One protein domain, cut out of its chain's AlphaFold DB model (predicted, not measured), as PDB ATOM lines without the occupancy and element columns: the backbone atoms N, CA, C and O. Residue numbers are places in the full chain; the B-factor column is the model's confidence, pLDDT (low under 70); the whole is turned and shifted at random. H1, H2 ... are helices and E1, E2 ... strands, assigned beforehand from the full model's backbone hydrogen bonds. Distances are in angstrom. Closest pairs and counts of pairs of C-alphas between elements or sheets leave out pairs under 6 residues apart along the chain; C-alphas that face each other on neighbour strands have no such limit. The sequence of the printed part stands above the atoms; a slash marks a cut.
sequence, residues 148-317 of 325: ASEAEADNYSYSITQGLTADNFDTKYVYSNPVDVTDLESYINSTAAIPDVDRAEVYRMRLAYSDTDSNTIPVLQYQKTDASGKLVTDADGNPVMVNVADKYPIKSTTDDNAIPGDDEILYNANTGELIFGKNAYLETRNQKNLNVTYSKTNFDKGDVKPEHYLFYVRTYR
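AT A GLANCE: This is residues 148 to 317 of the 325 residues of the protein "Flagellin_D0/D1 domain-containing protein" of [Bacteroides] pectinophilus ATCC 43243 (UniProt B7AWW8). Two strongly twisted five-stranded sheets make the body, one of them, E5 E4 E9 E1 E10, curled like part of a barrel; H3 is over the other, E2 E3 E8 E7 E6, and only grazes the curled one. Beyond the pair E2 and E3 a thin arm reaches out, where residues 180 to 186 and 188 to 193, with H2 at the tip, stick out; the unnamed loop of residues 224 to 240 lies at the far end of the long axis. The printed part has 170 residues, in the order H1 E1 E2 H2 E3 E4 E5 E6 E7 E8 H3 E9 E10; the curled sheet is antiparallel, the other mixed. The class is mixed, helices and strands, with under half of the residues in named elements. The whole is loose and flat, with a radius of gyration of the C-alphas of 19.6 A and spans of 71 by 49 by 24 A.

IN THESE COORDINATES: Start in the curled sheet: E5 is residues 241 to 243, E4 219 to 223, E9 288 to 296 (24.9 A), E1 156 to 164 (24.0 A) and E10 311 to 316, ending at C-alpha 316 at (-14.064, 36.528, -0.653). In the other sheet find E2, 169 to 176 (21.9 A), E3, 198 to 206 (23.7 A), E8, 273 to 276, E7, 265 to 268, and E6, 250 to 253. The helices are H1, residues 150 to 153, from C-alpha 150 at (-25.942, 37.762, 7.789), H2, 184 to 189, and H3, 278 to 285 (10.8 A).

HOW THE PARTS SIT: In the curled sheet, E9 and E1 are antiparallel, with N 160 and O 294 2.8 A apart; E1 and E10 bring N 159 to 2.9 A from O 313. E4 and E9 have N 221 and O 291 at 2.9 A, and the hairpin E4 and E5 has N 242 and O 222 at 2.9 A. In the other sheet, look for N 172 and O 202, 2.9 A, between antiparallel E2 and E3; E3 bends by 56 degrees at residue 203. Next come E3 and E8, with N 205 and O 274 at 2.8 A, the hairpin E7 and E8, with N 266 and O 275 at 2.8 A, and parallel E7 and E6, with N 251 and O 265 at 2.8 A. H3 is on this sheet at a height over the sheet of 8.7 A, over E8 and along the strands, at 5 degrees to E8 on the local plane; the closest C-alphas of H3 and E3 are those of Tyr 281 and Tyr 203, 6.8 A. With residues 284 to 285, H3 only grazes the curled sheet. H1 and H2 are on neither sheet. In H2 and H3 every O i to N i+4 pair is within hydrogen-bond range; H1 is too short for one.

THE WHOLE: The C-alphas of Asn 189 and Ala 235, the two farthest apart, are 71.2 A apart. The printed part has no cut. The links E3 to E4, E4 to E5, E6 to E7 and E9 to E10 are long. The mean pLDDT of the printed part is 82.7, and residues 177 to 196 are under 70.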
ATOM      1  N   ALA A 148     -24.541  44.620   7.964       81.56
ATOM      2  CA  ALA A 148     -25.950  44.963   7.732       81.56
ATOM      3  C   ALA A 148     -26.905  43.779   7.884       81.56
ATOM      4  O   ALA A 148     -28.086  43.943   8.185       81.56
ATOM      5  N   SER A 149     -26.401  42.603   7.519       80.56
ATOM      6  CA  SER A 149     -27.152  41.366   7.383       80.56
ATOM      7  C   SER A 149     -26.186  40.188   7.389       80.56
ATOM      8  O   SER A 149     -25.058  40.312   6.904       80.56
ATOM      9  N   GLU A 150     -26.667  39.039   7.841       76.19
ATOM     10  CA  GLU A 150     -25.942  37.762   7.789       76.19
ATOM     11  C   GLU A 150     -25.535  37.403   6.350       76.19
ATOM     12  O   GLU A 150     -24.417  36.976   6.088       76.19
ATOM     13  N   ALA A 151     -26.389  37.704   5.366       76.81
ATOM     14  CA  ALA A 151     -26.084  37.460   3.957       76.81
ATOM     15  C   ALA A 151     -24.887  38.277   3.436       76.81
ATOM     16  O   ALA A 151     -24.211  37.840   2.501       76.81
ATOM     17  N   GLU A 152     -24.637  39.467   3.995       76.69
ATOM     18  CA  GLU A 152     -23.435  40.254   3.703       76.69
ATOM     19  C   GLU A 152     -22.215  39.628   4.384       76.69
ATOM     20  O   GLU A 152     -21.196  39.434   3.718       76.69
ATOM     21  N   ALA A 153     -22.341  39.295   5.670       76.94
ATOM     22  CA  ALA A 153     -21.301  38.667   6.481       76.94
ATOM     23  C   ALA A 153     -20.787  37.353   5.873       76.94
ATOM     24  O   ALA A 153     -19.578  37.183   5.717       76.94
ATOM     25  N   ASP A 154     -21.691  36.488   5.413       80.19
ATOM     26  CA  ASP A 154     -21.386  35.182   4.816       80.19
ATOM     27  C   ASP A 154     -20.456  35.236   3.597       80.19
ATOM     28  O   ASP A 154     -19.829  34.236   3.227       80.19
ATOM     29  N   ASN A 155     -20.400  36.375   2.902       80.50
ATOM     30  CA  ASN A 155     -19.565  36.518   1.707       80.50
ATOM     31  C   ASN A 155     -18.081  36.679   2.046       80.50
ATOM     32  O   ASN A 155     -17.234  36.580   1.152       80.50
ATOM     33  N   TYR A 156     -17.760  36.926   3.315       82.38
ATOM     34  CA  TYR A 156     -16.421  37.252   3.761       82.38
ATOM     35  C   TYR A 156     -15.894  36.203   4.736       82.38
ATOM     36  O   TYR A 156     -16.589  35.708   5.613       82.38
ATOM     37  N   SER A 157     -14.619  35.877   4.585       84.44
ATOM     38  CA  SER A 157     -13.835  35.168   5.589       84.44
ATOM     39  C   SER A 157     -12.682  36.075   5.996       84.44
ATOM     40  O   SER A 157     -12.049  36.693   5.134       84.44
ATOM     41  N   TYR A 158     -12.431  36.178   7.299       87.12
ATOM     42  CA  TYR A 158     -11.366  37.010   7.839       87.12
ATOM     43  C   TYR A 158     -10.355  36.146   8.578       87.12
ATOM     44  O   TYR A 158     -10.720  35.376   9.463       87.12
ATOM     45  N   SER A 159      -9.082  36.324   8.237       89.31
ATOM     46  CA  SER A 159      -7.971  35.983   9.120       89.31
ATOM     47  C   SER A 159      -7.597  37.247   9.882       89.31
ATOM     48  O   SER A 159      -7.197  38.244   9.279       89.31
ATOM     49  N   ILE A 160      -7.822  37.236  11.188       90.19
ATOM     50  CA  ILE A 160      -7.741  38.393  12.076       90.19
ATOM     51  C   ILE A 160      -6.493  38.236  12.922       90.19
ATOM     52  O   ILE A 160      -6.317  37.201  13.551       90.19
ATOM     53  N   THR A 161      -5.642  39.256  12.947       90.69
ATOM     54  CA  THR A 161      -4.478  39.327  13.831       90.69
ATOM     55  C   THR A 161      -4.729  40.377  14.902       90.69
ATOM     56  O   THR A 161      -4.794  41.577  14.621       90.69
ATOM     57  N   GLN A 162      -4.878  39.912  16.136       89.25
ATOM     58  CA  GLN A 162      -5.112  40.743  17.305       89.25
ATOM     59  C   GLN A 162      -3.816  40.905  18.095       89.25
ATOM     60  O   GLN A 162      -3.213  39.915  18.508       89.25
ATOM     61  N   GLY A 163      -3.408  42.156  18.312       86.25
ATOM     62  CA  GLY A 163      -2.332  42.489  19.240       86.25
ATOM     63  C   GLY A 163      -2.849  42.448  20.674       86.25
ATOM     64  O   GLY A 163      -3.844  43.096  20.995       86.25
ATOM     65  N   LEU A 164      -2.183  41.675  21.519       84.75
ATOM     66  CA  LEU A 164      -2.512  41.442  22.918       84.75
ATOM     67  C   LEU A 164      -1.273  41.719  23.776       84.75
ATOM     68  O   LEU A 164      -0.124  41.573  23.344       84.75
ATOM     69  N   THR A 165      -1.505  42.156  25.005       83.38
ATOM     70  CA  THR A 165      -0.465  42.454  25.990       83.38
ATOM     71  C   THR A 165      -0.666  41.621  27.251       83.38
ATOM     72  O   THR A 165      -1.645  40.888  27.397       83.38
ATOM     73  N   ALA A 166       0.272  41.737  28.192       81.75
ATOM     74  CA  ALA A 166       0.198  41.048  29.477       81.75
ATOM     75  C   ALA A 166      -1.078  41.381  30.281       81.75
ATOM     76  O   ALA A 166      -1.499  40.566  31.099       81.75
ATOM     77  N   ASP A 167      -1.696  42.541  30.036       85.00
ATOM     78  CA  ASP A 167      -2.916  42.990  30.721       85.00
ATOM     79  C   ASP A 167      -4.174  42.266  30.224       85.00
ATOM     80  O   ASP A 167      -5.212  42.300  30.878       85.00
ATOM     81  N   ASN A 168      -4.100  41.588  29.073       86.12
ATOM     82  CA  ASN A 168      -5.214  40.810  28.532       86.12
ATOM     83  C   ASN A 168      -5.339  39.410  29.153       86.12
ATOM     84  O   ASN A 168      -6.268  38.679  28.802       86.12
ATOM     85  N   PHE A 169      -4.422  39.029  30.045       88.12
ATOM     86  CA  PHE A 169      -4.531  37.789  30.802       88.12
ATOM     87  C   PHE A 169      -5.460  37.961  32.003       88.12
ATOM     88  O   PHE A 169      -5.260  38.835  32.842       88.12
ATOM     89  N   ASP A 170      -6.425  37.058  32.105       89.12
ATOM     90  CA  ASP A 170      -7.393  36.954  33.191       89.12
ATOM     91  C   ASP A 170      -7.323  35.548  33.814       89.12
ATOM     92  O   ASP A 170      -6.800  34.609  33.210       89.12
ATOM     93  N   THR A 171      -7.846  35.385  35.022       89.25
ATOM     94  CA  THR A 171      -7.932  34.093  35.718       89.25
ATOM     95  C   THR A 171      -9.377  33.616  35.732       89.25
ATOM     96  O   THR A 171     -10.276  34.349  36.139       89.25
ATOM     97  N   LYS A 172      -9.615  32.375  35.306       87.00
ATOM     98  CA  LYS A 172     -10.930  31.726  35.335       87.00
ATOM     99  C   LYS A 172     -10.885  30.580  36.340       87.00
ATOM    100  O   LYS A 172      -9.951  29.785  36.331       87.00
ATOM    101  N   TYR A 173     -11.909  30.477  37.182       84.94
ATOM    102  CA  TYR A 173     -12.130  29.265  37.962       84.94
ATOM    103  C   TYR A 173     -12.915  28.272  37.120       84.94
ATOM    104  O   TYR A 173     -13.979  28.598  36.594       84.94
ATOM    105  N   VAL A 174     -12.357  27.081  36.991       83.25
ATOM    106  CA  VAL A 174     -12.929  25.957  36.268       83.25
ATOM    107  C   VAL A 174     -13.303  24.885  37.278       83.25
ATOM    108  O   VAL A 174     -12.584  24.664  38.255       83.25
ATOM    109  N   TYR A 175     -14.445  24.247  37.044       80.44
ATOM    110  CA  TYR A 175     -14.982  23.222  37.925       80.44
ATOM    111  C   TYR A 175     -14.992  21.882  37.203       80.44
ATOM    112  O   TYR A 175     -15.568  21.761  36.122       80.44
ATOM    113  N   SER A 176     -14.378  20.878  37.815       73.81
ATOM    114  CA  SER A 176     -14.490  19.484  37.389       73.81
ATOM    115  C   SER A 176     -15.515  18.760  38.260       73.81
ATOM    116  O   SER A 176     -15.641  19.056  39.445       73.81
ATOM    117  N   ASN A 177     -16.239  17.805  37.670       68.69
ATOM    118  CA  ASN A 177     -17.362  17.087  38.292       68.69
ATOM    119  C   ASN A 177     -18.538  18.004  38.691       68.69
ATOM    120  O   ASN A 177     -18.878  18.088  39.871       68.69
ATOM    121  N   PRO A 178     -19.174  18.713  37.738       65.25
ATOM    122  CA  PRO A 178     -20.309  19.567  38.064       65.25
ATOM    123  C   PRO A 178     -21.473  18.731  38.612       65.25
ATOM    124  O   PRO A 178     -21.889  17.746  38.003       65.25
ATOM    125  N   VAL A 179     -22.018  19.149  39.755       63.81
ATOM    126  CA  VAL A 179     -23.282  18.618  40.276       63.81
ATOM    127  C   VAL A 179     -24.414  19.395  39.617       63.81
ATOM    128  O   VAL A 179     -24.507  20.614  39.766       63.81
ATOM    129  N   ASP A 180     -25.269  18.694  38.877       64.25
ATOM    130  CA  ASP A 180     -26.452  19.296  38.272       64.25
ATOM    131  C   ASP A 180     -27.514  19.557  39.348       64.25
ATOM    132  O   ASP A 180     -28.121  18.638  39.897       64.25
ATOM    133  N   VAL A 181     -27.737  20.836  39.651       64.00
ATOM    134  CA  VAL A 181     -28.738  21.292  40.627       64.00
ATOM    135  C   VAL A 181     -30.172  21.023  40.173       64.00
ATOM    136  O   VAL A 181     -31.079  21.093  40.996       64.00
ATOM    137  N   THR A 182     -30.406  20.724  38.895       69.19
ATOM    138  CA  THR A 182     -31.740  20.371  38.389       69.19
ATOM    139  C   THR A 182     -32.062  18.883  38.528       69.19
ATOM    140  O   THR A 182     -33.239  18.531  38.574       69.19
ATOM    141  N   ASP A 183     -31.051  18.029  38.721       66.75
ATOM    142  CA  ASP A 183     -31.193  16.580  38.937       66.75
ATOM    143  C   ASP A 183     -30.996  16.184  40.415       66.75
ATOM    144  O   ASP A 183     -30.383  15.173  40.763       66.75
ATOM    145  N   LEU A 184     -31.519  17.005  41.331       64.69
ATOM    146  CA  LEU A 184     -31.462  16.754  42.779       64.69
ATOM    147  C   LEU A 184     -32.046  15.381  43.165       64.69
ATOM    148  O   LEU A 184     -31.565  14.755  44.109       64.69
ATOM    149  N   GLU A 185     -33.058  14.892  42.444       68.94
ATOM    150  CA  GLU A 185     -33.727  13.619  42.746       68.94
ATOM    151  C   GLU A 185     -32.828  12.395  42.511       68.94
ATOM    152  O   GLU A 185     -32.901  11.426  43.274       68.94
ATOM    153  N   SER A 186     -31.948  12.436  41.508       68.75
ATOM    154  CA  SER A 186     -30.965  11.381  41.234       68.75
ATOM    155  C   SER A 186     -29.893  11.310  42.324       68.75
ATOM    156  O   SER A 186     -29.558  10.225  42.809       68.75
ATOM    157  N   TYR A 187     -29.422  12.466  42.803       66.75
ATOM    158  CA  TYR A 187     -28.427  12.536  43.878       66.75
ATOM    159  C   TYR A 187     -28.992  12.146  45.252       66.75
ATOM    160  O   TYR A 187     -28.285  11.516  46.033       66.75
ATOM    161  N   ILE A 188     -30.259  12.462  45.547       68.75
ATOM    162  CA  ILE A 188     -30.911  12.094  46.820       68.75
ATOM    163  C   ILE A 188     -31.180  10.583  46.911       68.75
ATOM    164  O   ILE A 188     -31.060  10.000  47.990       68.75
ATOM    165  N   ASN A 189     -31.542   9.941  45.797       68.94
ATOM    166  CA  ASN A 189     -31.867   8.507  45.758       68.94
ATOM    167  C   ASN A 189     -30.644   7.604  45.517       68.94
ATOM    168  O   ASN A 189     -30.750   6.376  45.576       68.94
ATOM    169  N   SER A 190     -29.482   8.197  45.249       68.75
ATOM    170  CA  SER A 190     -28.215   7.500  45.064       68.75
ATOM    171  C   SER A 190     -27.538   7.206  46.407       68.75
ATOM    172  O   SER A 190     -27.453   8.055  47.287       68.75
ATOM    173  N   THR A 191     -27.005   5.990  46.571       63.03
ATOM    174  CA  THR A 191     -26.136   5.630  47.714       63.03
ATOM    175  C   THR A 191     -24.669   6.021  47.475       63.03
ATOM    176  O   THR A 191     -23.822   5.805  48.342       63.03
ATOM    177  N   ALA A 192     -24.337   6.548  46.291       64.94
ATOM    178  CA  ALA A 192     -22.996   7.026  45.987       64.94
ATOM    179  C   ALA A 192     -22.750   8.383  46.662       64.94
ATOM    180  O   ALA A 192     -23.653   9.214  46.749       64.94
ATOM    181  N   ALA A 193     -21.522   8.605  47.134       63.38
ATOM    182  CA  ALA A 193     -21.118   9.907  47.646       63.38
ATOM    183  C   ALA A 193     -21.309  10.971  46.556       63.38
ATOM    184  O   ALA A 193     -20.960  10.736  45.396       63.38
ATOM    185  N   ILE A 194     -21.865  12.124  46.934       65.25
ATOM    186  CA  ILE A 194     -21.937  13.290  46.050       65.25
ATOM    187  C   ILE A 194     -20.493  13.617  45.643       65.25
ATOM    188  O   ILE A 194     -19.649  13.729  46.535       65.25
ATOM    189  N   PRO A 195     -20.178  13.699  44.338       66.38
ATOM    190  CA  PRO A 195     -18.826  14.010  43.906       66.38
ATOM    191  C   PRO A 195     -18.423  15.389  44.437       66.38
ATOM    192  O   PRO A 195     -19.181  16.352  44.312       66.38
ATOM    193  N   ASP A 196     -17.235  15.473  45.036       67.56
ATOM    194  CA  ASP A 196     -16.653  16.758  45.406       67.56
ATOM    195  C   ASP A 196     -16.390  17.563  44.128       67.56
ATOM    196  O   ASP A 196     -15.792  17.074  43.162       67.56
ATOM    197  N   VAL A 197     -16.883  18.803  44.119       72.56
ATOM    198  CA  VAL A 197     -16.643  19.741  43.025       72.56
ATOM    199  C   VAL A 197     -15.239  20.299  43.200       72.56
ATOM    200  O   VAL A 197     -14.997  21.183  44.026       72.56
ATOM    201  N   ASP A 198     -14.310  19.781  42.408       77.88
ATOM    202  CA  ASP A 198     -12.941  20.269  42.387       77.88
ATOM    203  C   ASP A 198     -12.869  21.589  41.614       77.88
ATOM    204  O   ASP A 198     -13.385  21.717  40.501       77.88
ATOM    205  N   ARG A 199     -12.213  22.586  42.217       81.75
ATOM    206  CA  ARG A 199     -11.989  23.906  41.618       81.75
ATOM    207  C   ARG A 199     -10.526  24.060  41.223       81.75
ATOM    208  O   ARG A 199      -9.652  24.068  42.089       81.75
ATOM    209  N   ALA A 200     -10.282  24.305  39.942       82.75
ATOM    210  CA  ALA A 200      -8.975  24.670  39.414       82.75
ATOM    211  C   ALA A 200      -8.955  26.139  38.971       82.75
ATOM    212  O   ALA A 200      -9.937  26.663  38.447       82.75
ATOM    213  N   GLU A 201      -7.831  26.815  39.191       85.88
ATOM    214  CA  GLU A 201      -7.573  28.145  38.638       85.88
ATOM    215  C   GLU A 201      -6.801  27.984  37.326       85.88
ATOM    216  O   GLU A 201      -5.741  27.358  37.304       85.88
ATOM    217  N   VAL A 202      -7.337  28.537  36.237       87.94
ATOM    218  CA  VAL A 202      -6.704  28.515  34.915       87.94
ATOM    219  C   VAL A 202      -6.490  29.933  34.399       87.94
ATOM    220  O   VAL A 202      -7.275  30.845  34.676       87.94
ATOM    221  N   TYR A 203      -5.432  30.127  33.618       90.75
ATOM    222  CA  TYR A 203      -5.128  31.411  32.991       90.75
ATOM    223  C   TYR A 203      -5.797  31.492  31.621       90.75
ATOM    224  O   TYR A 203      -5.664  30.572  30.818       90.75
ATOM    225  N   ARG A 204      -6.502  32.586  31.331       90.56
ATOM    226  CA  ARG A 204      -7.227  32.793  30.074       90.56
ATOM    227  C   ARG A 204      -6.809  34.087  29.389       90.56
ATOM    228  O   ARG A 204      -6.582  35.103  30.034       90.56
ATOM    229  N   MET A 205      -6.836  34.064  28.065       90.00
ATOM    230  CA  MET A 205      -6.868  35.248  27.215       90.00
ATOM    231  C   MET A 205      -8.100  35.201  26.300       90.00
ATOM    232  O   MET A 205      -8.405  34.154  25.727       90.00
ATOM    233  N   ARG A 206      -8.827  36.319  26.178       90.50
ATOM    234  CA  ARG A 206     -10.025  36.427  25.324       90.50
ATOM    235  C   ARG A 206      -9.670  37.012  23.960       90.50
ATOM    236  O   ARG A 206      -8.971  38.022  23.887       90.50
ATOM    237  N   LEU A 207     -10.193  36.408  22.901       89.75
ATOM    238  CA  LEU A 207     -10.159  36.969  21.554       89.75
ATOM    239  C   LEU A 207     -11.275  38.003  21.379       89.75
ATOM    240  O   LEU A 207     -12.236  38.041  22.145       89.75
ATOM    241  N   ALA A 208     -11.158  38.854  20.358       87.38
ATOM    242  CA  ALA A 208     -12.152  39.896  20.097       87.38
ATOM    243  C   ALA A 208     -13.511  39.353  19.616       87.38
ATOM    244  O   ALA A 208     -14.491  40.093  19.628       87.38
ATOM    245  N   TYR A 209     -13.572  38.091  19.182       87.62
ATOM    246  CA  TYR A 209     -14.799  37.455  18.705       87.62
ATOM    247  C   TYR A 209     -14.953  36.047  19.282       87.62
ATOM    248  O   TYR A 209     -13.974  35.304  19.354       87.62
ATOM    249  N   SER A 210     -16.193  35.691  19.612       85.31
ATOM    250  CA  SER A 210     -16.668  34.318  19.811       85.31
ATOM    251  C   SER A 210     -17.005  33.656  18.466       85.31
ATOM    252  O   SER A 210     -16.975  34.320  17.420       85.31
ATOM    253  N   ASP A 211     -17.322  32.359  18.488       85.88
ATOM    254  CA  ASP A 211     -17.756  31.563  17.327       85.88
ATOM    255  C   ASP A 211     -16.794  31.664  16.137       85.88
ATOM    256  O   ASP A 211     -17.119  31.982  14.990       85.88
ATOM    257  N   THR A 212     -15.534  31.437  16.470       84.69
ATOM    258  CA  THR A 212     -14.411  31.383  15.537       84.69
ATOM    259  C   THR A 212     -14.367  30.034  14.810       84.69
ATOM    260  O   THR A 212     -15.032  29.075  15.198       84.69
ATOM    261  N   ASP A 213     -13.606  29.938  13.716       84.69
ATOM    262  CA  ASP A 213     -13.533  28.697  12.935       84.69
ATOM    263  C   ASP A 213     -12.830  27.589  13.734       84.69
ATOM    264  O   ASP A 213     -11.617  27.628  13.949       84.69
ATOM    265  N   SER A 214     -13.597  26.578  14.145       79.31
ATOM    266  CA  SER A 214     -13.126  25.454  14.957       79.31
ATOM    267  C   SER A 214     -12.130  24.542  14.238       79.31
ATOM    268  O   SER A 214     -11.386  23.814  14.897       79.31
ATOM    269  N   ASN A 215     -12.070  24.598  12.902       80.50
ATOM    270  CA  ASN A 215     -11.125  23.811  12.109       80.50
ATOM    271  C   ASN A 215      -9.745  24.467  12.009       80.50
ATOM    272  O   ASN A 215      -8.790  23.823  11.568       80.50
ATOM    273  N   THR A 216      -9.630  25.741  12.392       83.19
ATOM    274  CA  THR A 216      -8.377  26.491  12.314       83.19
ATOM    275  C   THR A 216      -7.838  26.742  13.715       83.19
ATOM    276  O   THR A 216      -8.432  27.474  14.502       83.19
ATOM    277  N   ILE A 217      -6.674  26.167  14.022       85.75
ATOM    278  CA  ILE A 217      -5.960  26.465  15.269       85.75
ATOM    279  C   ILE A 217      -5.359  27.874  15.155       85.75
ATOM    280  O   ILE A 217      -4.715  28.175  14.143       85.75
ATOM    281  N   PRO A 218      -5.541  28.746  16.160       88.94
ATOM    282  CA  PRO A 218      -4.982  30.085  16.133       88.94
ATOM    283  C   PRO A 218      -3.456  30.039  16.200       88.94
ATOM    284  O   PRO A 218      -2.861  29.226  16.908       88.94
ATOM    285  N   VAL A 219      -2.811  30.951  15.480       90.00
ATOM    286  CA  VAL A 219      -1.358  31.112  15.506       90.00
ATOM    287  C   VAL A 219      -1.018  32.189  16.523       90.00
ATOM    288  O   VAL A 219      -1.382  33.351  16.352       90.00
ATOM    289  N   LEU A 220      -0.312  31.808  17.582       89.25
ATOM    290  CA  LEU A 220       0.132  32.714  18.632       89.25
ATOM    291  C   LEU A 220       1.621  33.019  18.443       89.25
ATOM    292  O   LEU A 220       2.458  32.122  18.544       89.25
ATOM    293  N   GLN A 221       1.957  34.281  18.179       89.69
ATOM    294  CA  GLN A 221       3.331  34.709  17.924       89.69
ATOM    295  C   GLN A 221       3.725  35.899  18.788       89.69
ATOM    296  O   GLN A 221       2.901  36.751  19.095       89.69
ATOM    297  N   TYR A 222       5.001  36.002  19.135       87.62
ATOM    298  CA  TYR A 222       5.560  37.184  19.793       87.62
ATOM    299  C   TYR A 222       6.864  37.607  19.125       87.62
ATOM    300  O   TYR A 222       7.500  36.821  18.417       87.62
ATOM    301  N   GLN A 223       7.275  38.853  19.346       86.69
ATOM    302  CA  GLN A 223       8.542  39.345  18.813       86.69
ATOM    303  C   GLN A 223       9.702  38.899  19.701       86.69
ATOM    304  O   GLN A 223       9.720  39.164  20.908       86.69
ATOM    305  N   LYS A 224      10.702  38.251  19.103       84.88
ATOM    306  CA  LYS A 224      11.889  37.792  19.822       84.88
ATOM    307  C   LYS A 224      12.643  38.979  20.416       84.88
ATOM    308  O   LYS A 224      12.962  39.939  19.715       84.88
ATOM    309  N   THR A 225      12.993  38.874  21.693       83.00
ATOM    310  CA  THR A 225      13.887  39.819  22.367       83.00
ATOM    311  C   THR A 225      15.219  39.154  22.704       83.00
ATOM    312  O   THR A 225      15.292  37.941  22.904       83.00
ATOM    313  N   ASP A 226      16.296  39.936  22.697       80.31
ATOM    314  CA  ASP A 226      17.587  39.509  23.226       80.31
ATOM    315  C   ASP A 226      17.606  39.573  24.766       80.31
ATOM    316  O   ASP A 226      16.683  40.080  25.402       80.31
ATOM    317  N   ALA A 227      18.684  39.085  25.388       76.06
ATOM    318  CA  ALA A 227      18.849  39.106  26.847       76.06
ATOM    319  C   ALA A 227      18.874  40.527  27.456       76.06
ATOM    320  O   ALA A 227      18.801  40.673  28.673       76.06
ATOM    321  N   SER A 228      18.977  41.570  26.623       75.00
ATOM    322  CA  SER A 228      18.936  42.980  27.028       75.00
ATOM    323  C   SER A 228      17.541  43.602  26.843       75.00
ATOM    324  O   SER A 228      17.351  44.783  27.131       75.00
ATOM    325  N   GLY A 229      16.557  42.829  26.362       73.44
ATOM    326  CA  GLY A 229      15.181  43.267  26.131       73.44
ATOM    327  C   GLY A 229      14.962  44.051  24.830       73.44
ATOM    328  O   GLY A 229      13.896  44.658  24.668       73.44
ATOM    329  N   LYS A 230      15.942  44.056  23.914       80.50
ATOM    330  CA  LYS A 230      15.851  44.684  22.588       80.50
ATOM    331  C   LYS A 230      15.294  43.687  21.569       80.50
ATOM    332  O   LYS A 230      15.589  42.497  21.627       80.50
ATOM    333  N   LEU A 231      14.480  44.177  20.631       82.88
ATOM    334  CA  LEU A 231      13.901  43.361  19.561       82.88
ATOM    335  C   LEU A 231      15.000  42.816  18.640       82.88
ATOM    336  O   LEU A 231      15.853  43.572  18.169       82.88
ATOM    337  N   VAL A 232      14.955  41.511  18.378       85.19
ATOM    338  CA  VAL A 232      15.816  40.853  17.393       85.19
ATOM    339  C   VAL A 232      15.201  41.070  16.018       85.19
ATOM    340  O   VAL A 232      14.062  40.670  15.778       85.19
ATOM    341  N   THR A 233      15.956  41.693  15.120       86.81
ATOM    342  CA  THR A 233      15.549  41.905  13.729       86.81
ATOM    343  C   THR A 233      16.285  40.956  12.792       86.81
ATOM    344  O   THR A 233      17.401  40.521  13.089       86.81
ATOM    345  N   ASP A 234      15.664  40.633  11.664       86.00
ATOM    346  CA  ASP A 234      16.307  39.946  10.549       86.00
ATOM    347  C   ASP A 234      17.281  40.874   9.793       86.00
ATOM    348  O   ASP A 234      17.516  42.025  10.180       86.00
ATOM    349  N   ALA A 235      17.886  40.353   8.719       81.06
ATOM    350  CA  ALA A 235      18.829  41.093   7.880       81.06
ATOM    351  C   ALA A 235      18.192  42.301   7.161       81.06
ATOM    352  O   ALA A 235      18.917  43.224   6.789       81.06
ATOM    353  N   ASP A 236      16.864  42.312   7.022       82.06
ATOM    354  CA  ASP A 236      16.083  43.360   6.361       82.06
ATOM    355  C   ASP A 236      15.506  44.383   7.362       82.06
ATOM    356  O   ASP A 236      14.874  45.364   6.970       82.06
ATOM    357  N   GLY A 237      15.756  44.194   8.664       78.19
ATOM    358  CA  GLY A 237      15.305  45.080   9.736       78.19
ATOM    359  C   GLY A 237      13.900  44.783  10.267       78.19
ATOM    360  O   GLY A 237      13.409  45.543  11.105       78.19
ATOM    361  N   ASN A 238      13.257  43.690   9.848       83.38
ATOM    362  CA  ASN A 238      11.954  43.276  10.371       83.38
ATOM    363  C   ASN A 238      12.118  42.461  11.664       83.38
ATOM    364  O   ASN A 238      13.075  41.697  11.795       83.38
ATOM    365  N   PRO A 239      11.204  42.582  12.642       82.69
ATOM    366  CA  PRO A 239      11.281  41.813  13.878       82.69
ATOM    367  C   PRO A 239      11.076  40.314  13.622       82.69
ATOM    368  O   PRO A 239      10.136  39.907  12.942       82.69
ATOM    369  N   VAL A 240      11.931  39.484  14.220       86.00
ATOM    370  CA  VAL A 240      11.808  38.022  14.156       86.00
ATOM    371  C   VAL A 240      10.656  37.573  15.057       86.00
ATOM    372  O   VAL A 240      10.686  37.799  16.268       86.00
ATOM    373  N   MET A 241       9.659  36.910  14.473       85.19
ATOM    374  CA  MET A 241       8.514  36.346  15.194       85.19
ATOM    375  C   MET A 241       8.815  34.917  15.663       85.19
ATOM    376  O   MET A 241       9.395  34.128  14.919       85.19
ATOM    377  N   VAL A 242       8.403  34.571  16.884       86.50
ATOM    378  CA  VAL A 242       8.486  33.208  17.438       86.50
ATOM    379  C   VAL A 242       7.079  32.670  17.630       86.50
ATOM    380  O   VAL A 242       6.243  33.353  18.219       86.50
ATOM    381  N   ASN A 243       6.821  31.453  17.148       88.88
ATOM    382  CA  ASN A 243       5.544  30.781  17.342       88.88
ATOM    383  C   ASN A 243       5.529  30.075  18.703       88.88
ATOM    384  O   ASN A 243       6.413  29.280  19.016       88.88
ATOM    385  N   VAL A 244       4.521  30.361  19.522       86.56
ATOM    386  CA  VAL A 244       4.368  29.729  20.839       86.56
ATOM    387  C   VAL A 244       4.053  28.238  20.697       86.56
ATOM    388  O   VAL A 244       4.506  27.445  21.523       86.56
ATOM    389  N   ALA A 245       3.366  27.850  19.616       87.19
ATOM    390  CA  ALA A 245       2.990  26.464  19.346       87.19
ATOM    391  C   ALA A 245       4.192  25.512  19.200       87.19
ATOM    392  O   ALA A 245       4.040  24.315  19.428       87.19
ATOM    393  N   ASP A 246       5.383  26.032  18.870       86.12
ATOM    394  CA  ASP A 246       6.605  25.229  18.726       86.12
ATOM    395  C   ASP A 246       7.073  24.636  20.067       86.12
ATOM    396  O   ASP A 246       7.736  23.599  20.092       86.12
ATOM    397  N   LYS A 247       6.737  25.295  21.186       85.94
ATOM    398  CA  LYS A 247       7.082  24.855  22.547       85.94
ATOM    399  C   LYS A 247       5.863  24.387  23.338       85.94
ATOM    400  O   LYS A 247       5.963  23.407  24.069       85.94
ATOM    401  N   TYR A 248       4.737  25.077  23.182       89.25
ATOM    402  CA  TYR A 248       3.493  24.812  23.896       89.25
ATOM    403  C   TYR A 248       2.380  24.539  22.880       89.25
ATOM    404  O   TYR A 248       1.820  25.493  22.333       89.25
ATOM    405  N   PRO A 249       2.064  23.267  22.575       89.44
ATOM    406  CA  PRO A 249       1.077  22.939  21.557       89.44
ATOM    407  C   PRO A 249      -0.297  23.521  21.904       89.44
ATOM    408  O   PRO A 249      -0.762  23.418  23.040       89.44
ATOM    409  N   ILE A 250      -0.953  24.096  20.894       89.81
ATOM    410  CA  ILE A 250      -2.319  24.615  20.993       89.81
ATOM    411  C   ILE A 250      -3.281  23.524  20.516       89.81
ATOM    412  O   ILE A 250      -3.183  23.067  19.376       89.81
ATOM    413  N   LYS A 251      -4.213  23.101  21.373       89.75
ATOM    414  CA  LYS A 251      -5.244  22.096  21.065       89.75
ATOM    415  C   LYS A 251      -6.629  22.731  21.103       89.75
ATOM    416  O   LYS A 251      -6.878  23.600  21.925       89.75
ATOM    417  N   SER A 252      -7.537  22.283  20.244       87.19
ATOM    418  CA  SER A 252      -8.935  22.727  20.282       87.19
ATOM    419  C   SER A 252      -9.713  21.985  21.376       87.19
ATOM    420  O   SER A 252      -9.499  20.788  21.576       87.19
ATOM    421  N   THR A 253     -10.612  22.680  22.069       85.69
ATOM    422  CA  THR A 253     -11.564  22.120  23.033       85.69
ATOM    423  C   THR A 253     -12.949  22.721  22.809       85.69
ATOM    424  O   THR A 253     -13.081  23.876  22.413       85.69
ATOM    425  N   THR A 254     -13.990  21.939  23.075       84.00
ATOM    426  CA  THR A 254     -15.382  22.417  23.141       84.00
ATOM    427  C   THR A 254     -15.895  22.495  24.575       84.00
ATOM    428  O   THR A 254     -17.032  22.895  24.790       84.00
ATOM    429  N   ASP A 255     -15.088  22.058  25.544       82.94
ATOM    430  CA  ASP A 255     -15.434  22.084  26.958       82.94
ATOM    431  C   ASP A 255     -15.023  23.429  27.569       82.94
ATOM    432  O   ASP A 255     -13.842  23.796  27.586       82.94
ATOM    433  N   ASP A 256     -16.013  24.165  28.072       81.06
ATOM    434  CA  ASP A 256     -15.828  25.454  28.738       81.06
ATOM    435  C   ASP A 256     -15.076  25.319  30.071       81.06
ATOM    436  O   ASP A 256     -14.467  26.292  30.532       81.06
ATOM    437  N   ASN A 257     -15.090  24.125  30.667       82.12
ATOM    438  CA  ASN A 257     -14.418  23.769  31.910       82.12
ATOM    439  C   ASN A 257     -13.182  22.882  31.676       82.12
ATOM    440  O   ASN A 257     -12.764  22.129  32.557       82.12
ATOM    441  N   ALA A 258     -12.558  22.979  30.504       84.62
ATOM    442  CA  ALA A 258     -11.326  22.251  30.247       84.62
ATOM    443  C   ALA A 258     -10.154  22.808  31.077       84.62
ATOM    444  O   ALA A 258      -9.906  24.017  31.112       84.62
ATOM    445  N   ILE A 259      -9.396  21.909  31.707       85.56
ATOM    446  CA  ILE A 259      -8.172  22.236  32.446       85.56
ATOM    447  C   ILE A 259      -6.971  21.863  31.564       85.56
ATOM    448  O   ILE A 259      -6.815  20.681  31.248       85.56
ATOM    449  N   PRO A 260      -6.125  22.826  31.149       87.31
ATOM    450  CA  PRO A 260      -4.917  22.524  30.389       87.31
ATOM    451  C   PRO A 260      -3.866  21.847  31.277       87.31
ATOM    452  O   PRO A 260      -3.718  22.183  32.454       87.31
ATOM    453  N   GLY A 261      -3.073  20.949  30.699       86.88
ATOM    454  CA  GLY A 261      -1.788  20.549  31.278       86.88
ATOM    455  C   GLY A 261      -0.791  21.718  31.351       86.88
ATOM    456  O   GLY A 261      -0.929  22.718  30.649       86.88
ATOM    457  N   ASP A 262       0.250  21.591  32.181       86.50
ATOM    458  CA  ASP A 262       1.193  22.689  32.465       86.50
ATOM    459  C   ASP A 262       1.896  23.266  31.220       86.50
ATOM    460  O   ASP A 262       2.161  24.472  31.172       86.50
ATOM    461  N   ASP A 263       2.156  22.423  30.215       89.12
ATOM    462  CA  ASP A 263       2.884  22.748  28.982       89.12
ATOM    463  C   ASP A 263       1.987  22.759  27.727       89.12
ATOM    464  O   ASP A 263       2.460  22.512  26.618       89.12
ATOM    465  N   GLU A 264       0.689  23.034  27.859       90.81
ATOM    466  CA  GLU A 264      -0.213  23.148  26.705       90.81
ATOM    467  C   GLU A 264      -1.125  24.373  26.772       90.81
ATOM    468  O   GLU A 264      -1.272  25.031  27.804       90.81
ATOM    469  N   ILE A 265      -1.725  24.694  25.627       90.50
ATOM    470  CA  ILE A 265      -2.720  25.753  25.490       90.50
ATOM    471  C   ILE A 265      -3.974  25.128  24.881       90.50
ATOM    472  O   ILE A 265      -3.899  24.431  23.870       90.50
ATOM    473  N   LEU A 266      -5.131  25.383  25.478       90.06
ATOM    474  CA  LEU A 266      -6.422  24.974  24.939       90.06
ATOM    475  C   LEU A 266      -7.104  26.166  24.277       90.06
ATOM    476  O   LEU A 266      -7.117  27.269  24.812       90.06
ATOM    477  N   TYR A 267      -7.681  25.941  23.110       91.00
ATOM    478  CA  TYR A 267      -8.426  26.921  22.341       91.00
ATOM    479  C   TYR A 267      -9.888  26.505  22.275       91.00
ATOM    480  O   TYR A 267     -10.200  25.446  21.735       91.00
ATOM    481  N   ASN A 268     -10.775  27.341  22.801       89.50
ATOM    482  CA  ASN A 268     -12.209  27.151  22.677       89.50
ATOM    483  C   ASN A 268     -12.751  28.085  21.596       89.50
ATOM    484  O   ASN A 268     -12.803  29.305  21.772       89.50
ATOM    485  N   ALA A 269     -13.136  27.496  20.464       86.56
ATOM    486  CA  ALA A 269     -13.586  28.244  19.297       86.56
ATOM    487  C   ALA A 269     -14.960  28.909  19.504       86.56
ATOM    488  O   ALA A 269     -15.191  29.991  18.961       86.56
ATOM    489  N   ASN A 270     -15.832  28.297  20.315       86.56
ATOM    490  CA  ASN A 270     -17.177  28.802  20.599       86.56
ATOM    491  C   ASN A 270     -17.089  30.075  21.441       86.56
ATOM    492  O   ASN A 270     -17.627  31.113  21.078       86.56
ATOM    493  N   THR A 271     -16.332  30.035  22.538       85.38
ATOM    494  CA  THR A 271     -16.197  31.190  23.437       85.38
ATOM    495  C   THR A 271     -15.127  32.189  22.987       85.38
ATOM    496  O   THR A 271     -15.116  33.325  23.461       85.38
ATOM    497  N   GLY A 272     -14.248  31.812  22.051       85.31
ATOM    498  CA  GLY A 272     -13.132  32.647  21.603       85.31
ATOM    499  C   GLY A 272     -12.052  32.787  22.678       85.31
ATOM    500  O   GLY A 272     -11.501  33.869  22.884       85.31
ATOM    501  N   GLU A 273     -11.773  31.712  23.414       89.38
ATOM    502  CA  GLU A 273     -10.883  31.721  24.578       89.38
ATOM    503  C   GLU A 273      -9.618  30.895  24.331       89.38
ATOM    504  O   GLU A 273      -9.673  29.790  23.794       89.38
ATOM    505  N   LEU A 274      -8.474  31.417  24.776       89.12
ATOM    506  CA  LEU A 274      -7.224  30.670  24.906       89.12
ATOM    507  C   LEU A 274      -6.937  30.438  26.387       89.12
ATOM    508  O   LEU A 274      -6.780  31.398  27.141       89.12
ATOM    509  N   ILE A 275      -6.871  29.178  26.797       90.56
ATOM    510  CA  ILE A 275      -6.631  28.741  28.170       90.56
ATOM    511  C   ILE A 275      -5.206  28.196  28.251       90.56
ATOM    512  O   ILE A 275      -4.836  27.298  27.501       90.56
ATOM    513  N   PHE A 276      -4.396  28.746  29.145       90.00
ATOM    514  CA  PHE A 276      -2.967  28.475  29.234       90.00
ATOM    515  C   PHE A 276      -2.649  27.583  30.429       90.00
ATOM    516  O   PHE A 276      -3.059  27.868  31.559       90.00
ATOM    517  N   GLY A 277      -1.837  26.557  30.179       88.38
ATOM    518  CA  GLY A 277      -1.102  25.843  31.211       88.38
ATOM    519  C   GLY A 277      -0.151  26.765  31.972       88.38
ATOM    520  O   GLY A 277       0.267  27.818  31.477       88.38
ATOM    521  N   LYS A 278       0.214  26.374  33.192       87.81
ATOM    522  CA  LYS A 278       1.014  27.205  34.100       87.81
ATOM    523  C   LYS A 278       2.351  27.653  33.497       87.81
ATOM    524  O   LYS A 278       2.707  28.827  33.621       87.81
ATOM    525  N   ASN A 279       3.085  26.758  32.834       87.69
ATOM    526  CA  ASN A 279       4.382  27.091  32.241       87.69
ATOM    527  C   ASN A 279       4.206  27.946  30.982       87.69
ATOM    528  O   ASN A 279       4.897  28.955  30.824       87.69
ATOM    529  N   ALA A 280       3.233  27.592  30.136       86.69
ATOM    530  CA  ALA A 280       2.886  28.365  28.945       86.69
ATOM    531  C   ALA A 280       2.519  29.814  29.306       86.69
ATOM    532  O   ALA A 280       2.996  30.754  28.671       86.69
ATOM    533  N   TYR A 281       1.737  30.017  30.368       86.62
ATOM    534  CA  TYR A 281       1.365  31.338  30.872       86.62
ATOM    535  C   TYR A 281       2.575  32.163  31.333       86.62
ATOM    536  O   TYR A 281       2.752  33.302  30.899       86.62
ATOM    537  N   LEU A 282       3.428  31.600  32.197       86.44
ATOM    538  CA  LEU A 282       4.567  32.327  32.772       86.44
ATOM    539  C   LEU A 282       5.561  32.790  31.704       86.44
ATOM    540  O   LEU A 282       6.128  33.881  31.813       86.44
ATOM    541  N   GLU A 283       5.771  31.986  30.663       84.56
ATOM    542  CA  GLU A 283       6.670  32.359  29.575       84.56
ATOM    543  C   GLU A 283       6.045  33.346  28.590       84.56
ATOM    544  O   GLU A 283       6.721  34.293  28.184       84.56
ATOM    545  N   THR A 284       4.772  33.160  28.223       84.00
ATOM    546  CA  THR A 284       4.085  34.011  27.234       84.00
ATOM    547  C   THR A 284       3.762  35.397  27.776       84.00
ATOM    548  O   THR A 284       3.945  36.380  27.059       84.00
ATOM    549  N   ARG A 285       3.374  35.513  29.052       84.12
ATOM    550  CA  ARG A 285       3.054  36.799  29.694       84.12
ATOM    551  C   ARG A 285       4.221  37.787  29.687       84.12
ATOM    552  O   ARG A 285       4.003  38.993  29.633       84.12
ATOM    553  N   ASN A 286       5.452  37.286  29.758       82.44
ATOM    554  CA  ASN A 286       6.654  38.120  29.797       82.44
ATOM    555  C   ASN A 286       7.123  38.578  28.405       82.44
ATOM    556  O   ASN A 286       8.059  39.373  28.309       82.44
ATOM    557  N   GLN A 287       6.498  38.090  27.329       83.25
ATOM    558  CA  GLN A 287       6.864  38.468  25.968       83.25
ATOM    559  C   GLN A 287       6.246  39.805  25.557       83.25
ATOM    560  O   GLN A 287       5.184  40.210  26.029       83.25
ATOM    561  N   LYS A 288       6.918  40.497  24.635       79.19
ATOM    562  CA  LYS A 288       6.435  41.754  24.053       79.19
ATOM    563  C   LYS A 288       5.739  41.501  22.720       79.19
ATOM    564  O   LYS A 288       6.183  40.660  21.940       79.19
ATOM    565  N   ASN A 289       4.719  42.314  22.437       80.12
ATOM    566  CA  ASN A 289       3.995  42.335  21.162       80.12
ATOM    567  C   ASN A 289       3.459  40.950  20.782       80.12
ATOM    568  O   ASN A 289       3.859  40.366  19.773       80.12
ATOM    569  N   LEU A 290       2.596  40.421  21.646       86.81
ATOM    570  CA  LEU A 290       1.951  39.138  21.447       86.81
ATOM    571  C   LEU A 290       0.805  39.319  20.447       86.81
ATOM    572  O   LEU A 290      -0.060  40.165  20.628       86.81
ATOM    573  N   ASN A 291       0.822  38.547  19.373       89.56
ATOM    574  CA  ASN A 291      -0.159  38.595  18.303       89.56
ATOM    575  C   ASN A 291      -0.835  37.234  18.198       89.56
ATOM    576  O   ASN A 291      -0.157  36.211  18.078       89.56
ATOM    577  N   VAL A 292      -2.164  37.224  18.204       89.31
ATOM    578  CA  VAL A 292      -2.949  36.024  17.912       89.31
ATOM    579  C   VAL A 292      -3.617  36.186  16.566       89.31
ATOM    580  O   VAL A 292      -4.415  37.103  16.376       89.31
ATOM    581  N   THR A 293      -3.311  35.278  15.647       90.56
ATOM    582  CA  THR A 293      -3.973  35.184  14.353       90.56
ATOM    583  C   THR A 293      -4.990  34.052  14.371       90.56
ATOM    584  O   THR A 293      -4.622  32.895  14.549       90.56
ATOM    585  N   TYR A 294      -6.264  34.369  14.166       90.12
ATOM    586  CA  TYR A 294      -7.363  33.402  14.140       90.12
ATOM    587  C   TYR A 294      -8.309  33.682  12.976       90.12
ATOM    588  O   TYR A 294      -8.346  34.786  12.432       90.12
ATOM    589  N   SER A 295      -9.067  32.666  12.572       87.75
ATOM    590  CA  SER A 295     -10.007  32.775  11.460       87.75
ATOM    591  C   SER A 295     -11.435  32.839  11.981       87.75
ATOM    592  O   SER A 295     -11.832  32.031  12.818       87.75
ATOM    593  N   LYS A 296     -12.225  33.777  11.459       86.94
ATOM    594  CA  LYS A 296     -13.677  33.815  11.663       86.94
ATOM    595  C   LYS A 296     -14.371  33.965  10.321       86.94
ATOM    596  O   LYS A 296     -13.912  34.692   9.431       86.94
ATOM    597  N   THR A 297     -15.464  33.233  10.163       84.31
ATOM    598  CA  THR A 297     -16.164  33.174   8.883       84.31
ATOM    599  C   THR A 297     -17.659  33.395   8.947       84.31
ATOM    600  O   THR A 297     -18.241  33.752   7.930       84.31
ATOM    601  N   ASN A 298     -18.270  33.150  10.099       82.56
ATOM    602  CA  ASN A 298     -19.694  33.344  10.304       82.56
ATOM    603  C   ASN A 298     -19.806  34.543  11.240       82.56
ATOM    604  O   ASN A 298     -19.398  34.447  12.392       82.56
ATOM    605  N   PHE A 299     -20.214  35.690  10.704       84.69
ATOM    606  CA  PHE A 299     -20.486  36.885  11.500       84.69
ATOM    607  C   PHE A 299     -21.987  37.108  11.519       84.69
ATOM    608  O   PHE A 299     -22.648  36.938  10.490       84.69
ATOM    609  N   ASP A 300     -22.496  37.536  12.663       82.69
ATOM    610  CA  ASP A 300     -23.916  37.795  12.820       82.69
ATOM    611  C   ASP A 300     -24.261  39.228  12.402       82.69
ATOM    612  O   ASP A 300     -23.401  40.107  12.237       82.69
ATOM    613  N   LYS A 301     -25.554  39.490  12.204       82.69
ATOM    614  CA  LYS A 301     -26.027  40.862  12.002       82.69
ATOM    615  C   LYS A 301     -25.660  41.698  13.235       82.69
ATOM    616  O   LYS A 301     -25.969  41.319  14.356       82.69
ATOM    617  N   GLY A 302     -25.055  42.865  13.015       81.12
ATOM    618  CA  GLY A 302     -24.633  43.746  14.106       81.12
ATOM    619  C   GLY A 302     -23.216  43.486  14.621       81.12
ATOM    620  O   GLY A 302     -22.692  44.334  15.342       81.12
ATOM    621  N   ASP A 303     -22.541  42.416  14.185       84.88
ATOM    622  CA  ASP A 303     -21.122  42.231  14.493       84.88
ATOM    623  C   ASP A 303     -20.286  43.366  13.893       84.88
ATOM    624  O   ASP A 303     -20.442  43.741  12.723       84.88
ATOM    625  N   VAL A 304     -19.365  43.902  14.694       86.44
ATOM    626  CA  VAL A 304     -18.414  44.928  14.256       86.44
ATOM    627  C   VAL A 304     -17.475  44.315  13.222       86.44
ATOM    628  O   VAL A 304     -16.946  43.223  13.418       86.44
ATOM    629  N   LYS A 305     -17.235  45.010  12.110       87.12
ATOM    630  CA  LYS A 305     -16.331  44.534  11.058       87.12
ATOM    631  C   LYS A 305     -14.875  44.623  11.531       87.12
ATOM    632  O   LYS A 305     -14.455  45.727  11.891       87.12
ATOM    633  N   PRO A 306     -14.067  43.545  11.422       85.19
ATOM    634  CA  PRO A 306     -12.666  43.559  11.872       85.19
ATOM    635  C   PRO A 306     -11.834  44.658  11.199       85.19
ATOM    636  O   PRO A 306     -10.848  45.146  11.739       85.19
ATOM    637  N   GLU A 307     -12.271  45.058  10.008       85.31
ATOM    638  CA  GLU A 307     -11.654  46.042   9.130       85.31
ATOM    639  C   GLU A 307     -11.337  47.399   9.752       85.31
ATOM    640  O   GLU A 307     -10.423  48.081   9.284       85.31
ATOM    641  N   HIS A 308     -12.110  47.795  10.760       81.06
ATOM    642  CA  HIS A 308     -12.010  49.122  11.357       81.06
ATOM    643  C   HIS A 308     -11.051  49.176  12.545       81.06
ATOM    644  O   HIS A 308     -10.628  50.264  12.921       81.06
ATOM    645  N   TYR A 309     -10.705  48.029  13.140       80.81
ATOM    646  CA  TYR A 309     -10.046  48.007  14.450       80.81
ATOM    647  C   TYR A 309      -8.998  46.903  14.651       80.81
ATOM    648  O   TYR A 309      -8.258  46.956  15.631       80.81
ATOM    649  N   LEU A 310      -8.885  45.930  13.738       84.06
ATOM    650  CA  LEU A 310      -7.885  44.859  13.801       84.06
ATOM    651  C   LEU A 310      -7.104  44.746  12.495       84.06
ATOM    652  O   LEU A 310      -7.573  45.119  11.418       84.06
ATOM    653  N   PHE A 311      -5.904  44.172  12.580       82.12
ATOM    654  CA  PHE A 311      -5.194  43.731  11.387       82.12
ATOM    655  C   PHE A 311      -5.915  42.520  10.812       82.12
ATOM    656  O   PHE A 311      -6.257  41.589  11.541       82.12
ATOM    657  N   TYR A 312      -6.157  42.521   9.507       85.31
ATOM    658  CA  TYR A 312      -6.946  41.472   8.886       85.31
ATOM    659  C   TYR A 312      -6.466  41.154   7.469       85.31
ATOM    660  O   TYR A 312      -5.954  42.011   6.747       85.31
ATOM    661  N   VAL A 313      -6.714  39.916   7.051       84.38
ATOM    662  CA  VAL A 313      -6.709  39.486   5.654       84.38
ATOM    663  C   VAL A 313      -8.124  39.033   5.321       84.38
ATOM    664  O   VAL A 313      -8.644  38.099   5.931       84.38
ATOM    665  N   ARG A 314      -8.768  39.730   4.378       84.69
ATOM    666  CA  ARG A 314     -10.136  39.435   3.937       84.69
ATOM    667  C   ARG A 314     -10.107  38.602   2.668       84.69
ATOM    668  O   ARG A 314      -9.558  39.036   1.655       84.69
ATOM    669  N   THR A 315     -10.791  37.469   2.705       82.69
ATOM    670  CA  THR A 315     -10.965  36.572   1.564       82.69
ATOM    671  C   THR A 315     -12.435  36.538   1.168       82.69
ATOM    672  O   THR A 315     -13.315  36.361   2.012       82.69
ATOM    673  N   TYR A 316     -12.714  36.703  -0.126       78.06
ATOM    674  CA  TYR A 316     -14.064  36.528  -0.653       78.06
ATOM    675  C   TYR A 316     -14.393  35.043  -0.750       78.06
ATOM    676  O   TYR A 316     -13.695  34.281  -1.422       78.06
ATOM    677  N   ARG A 317     -15.501  34.641  -0.131       70.38
ATOM    678  CA  ARG A 317     -16.072  33.313  -0.330       70.38
ATOM    679  C   ARG A 317     -16.767  33.305  -1.686       70.38
ATOM    680  O   ARG A 317     -17.898  33.773  -1.820       70.38
TER     681      ARG A 317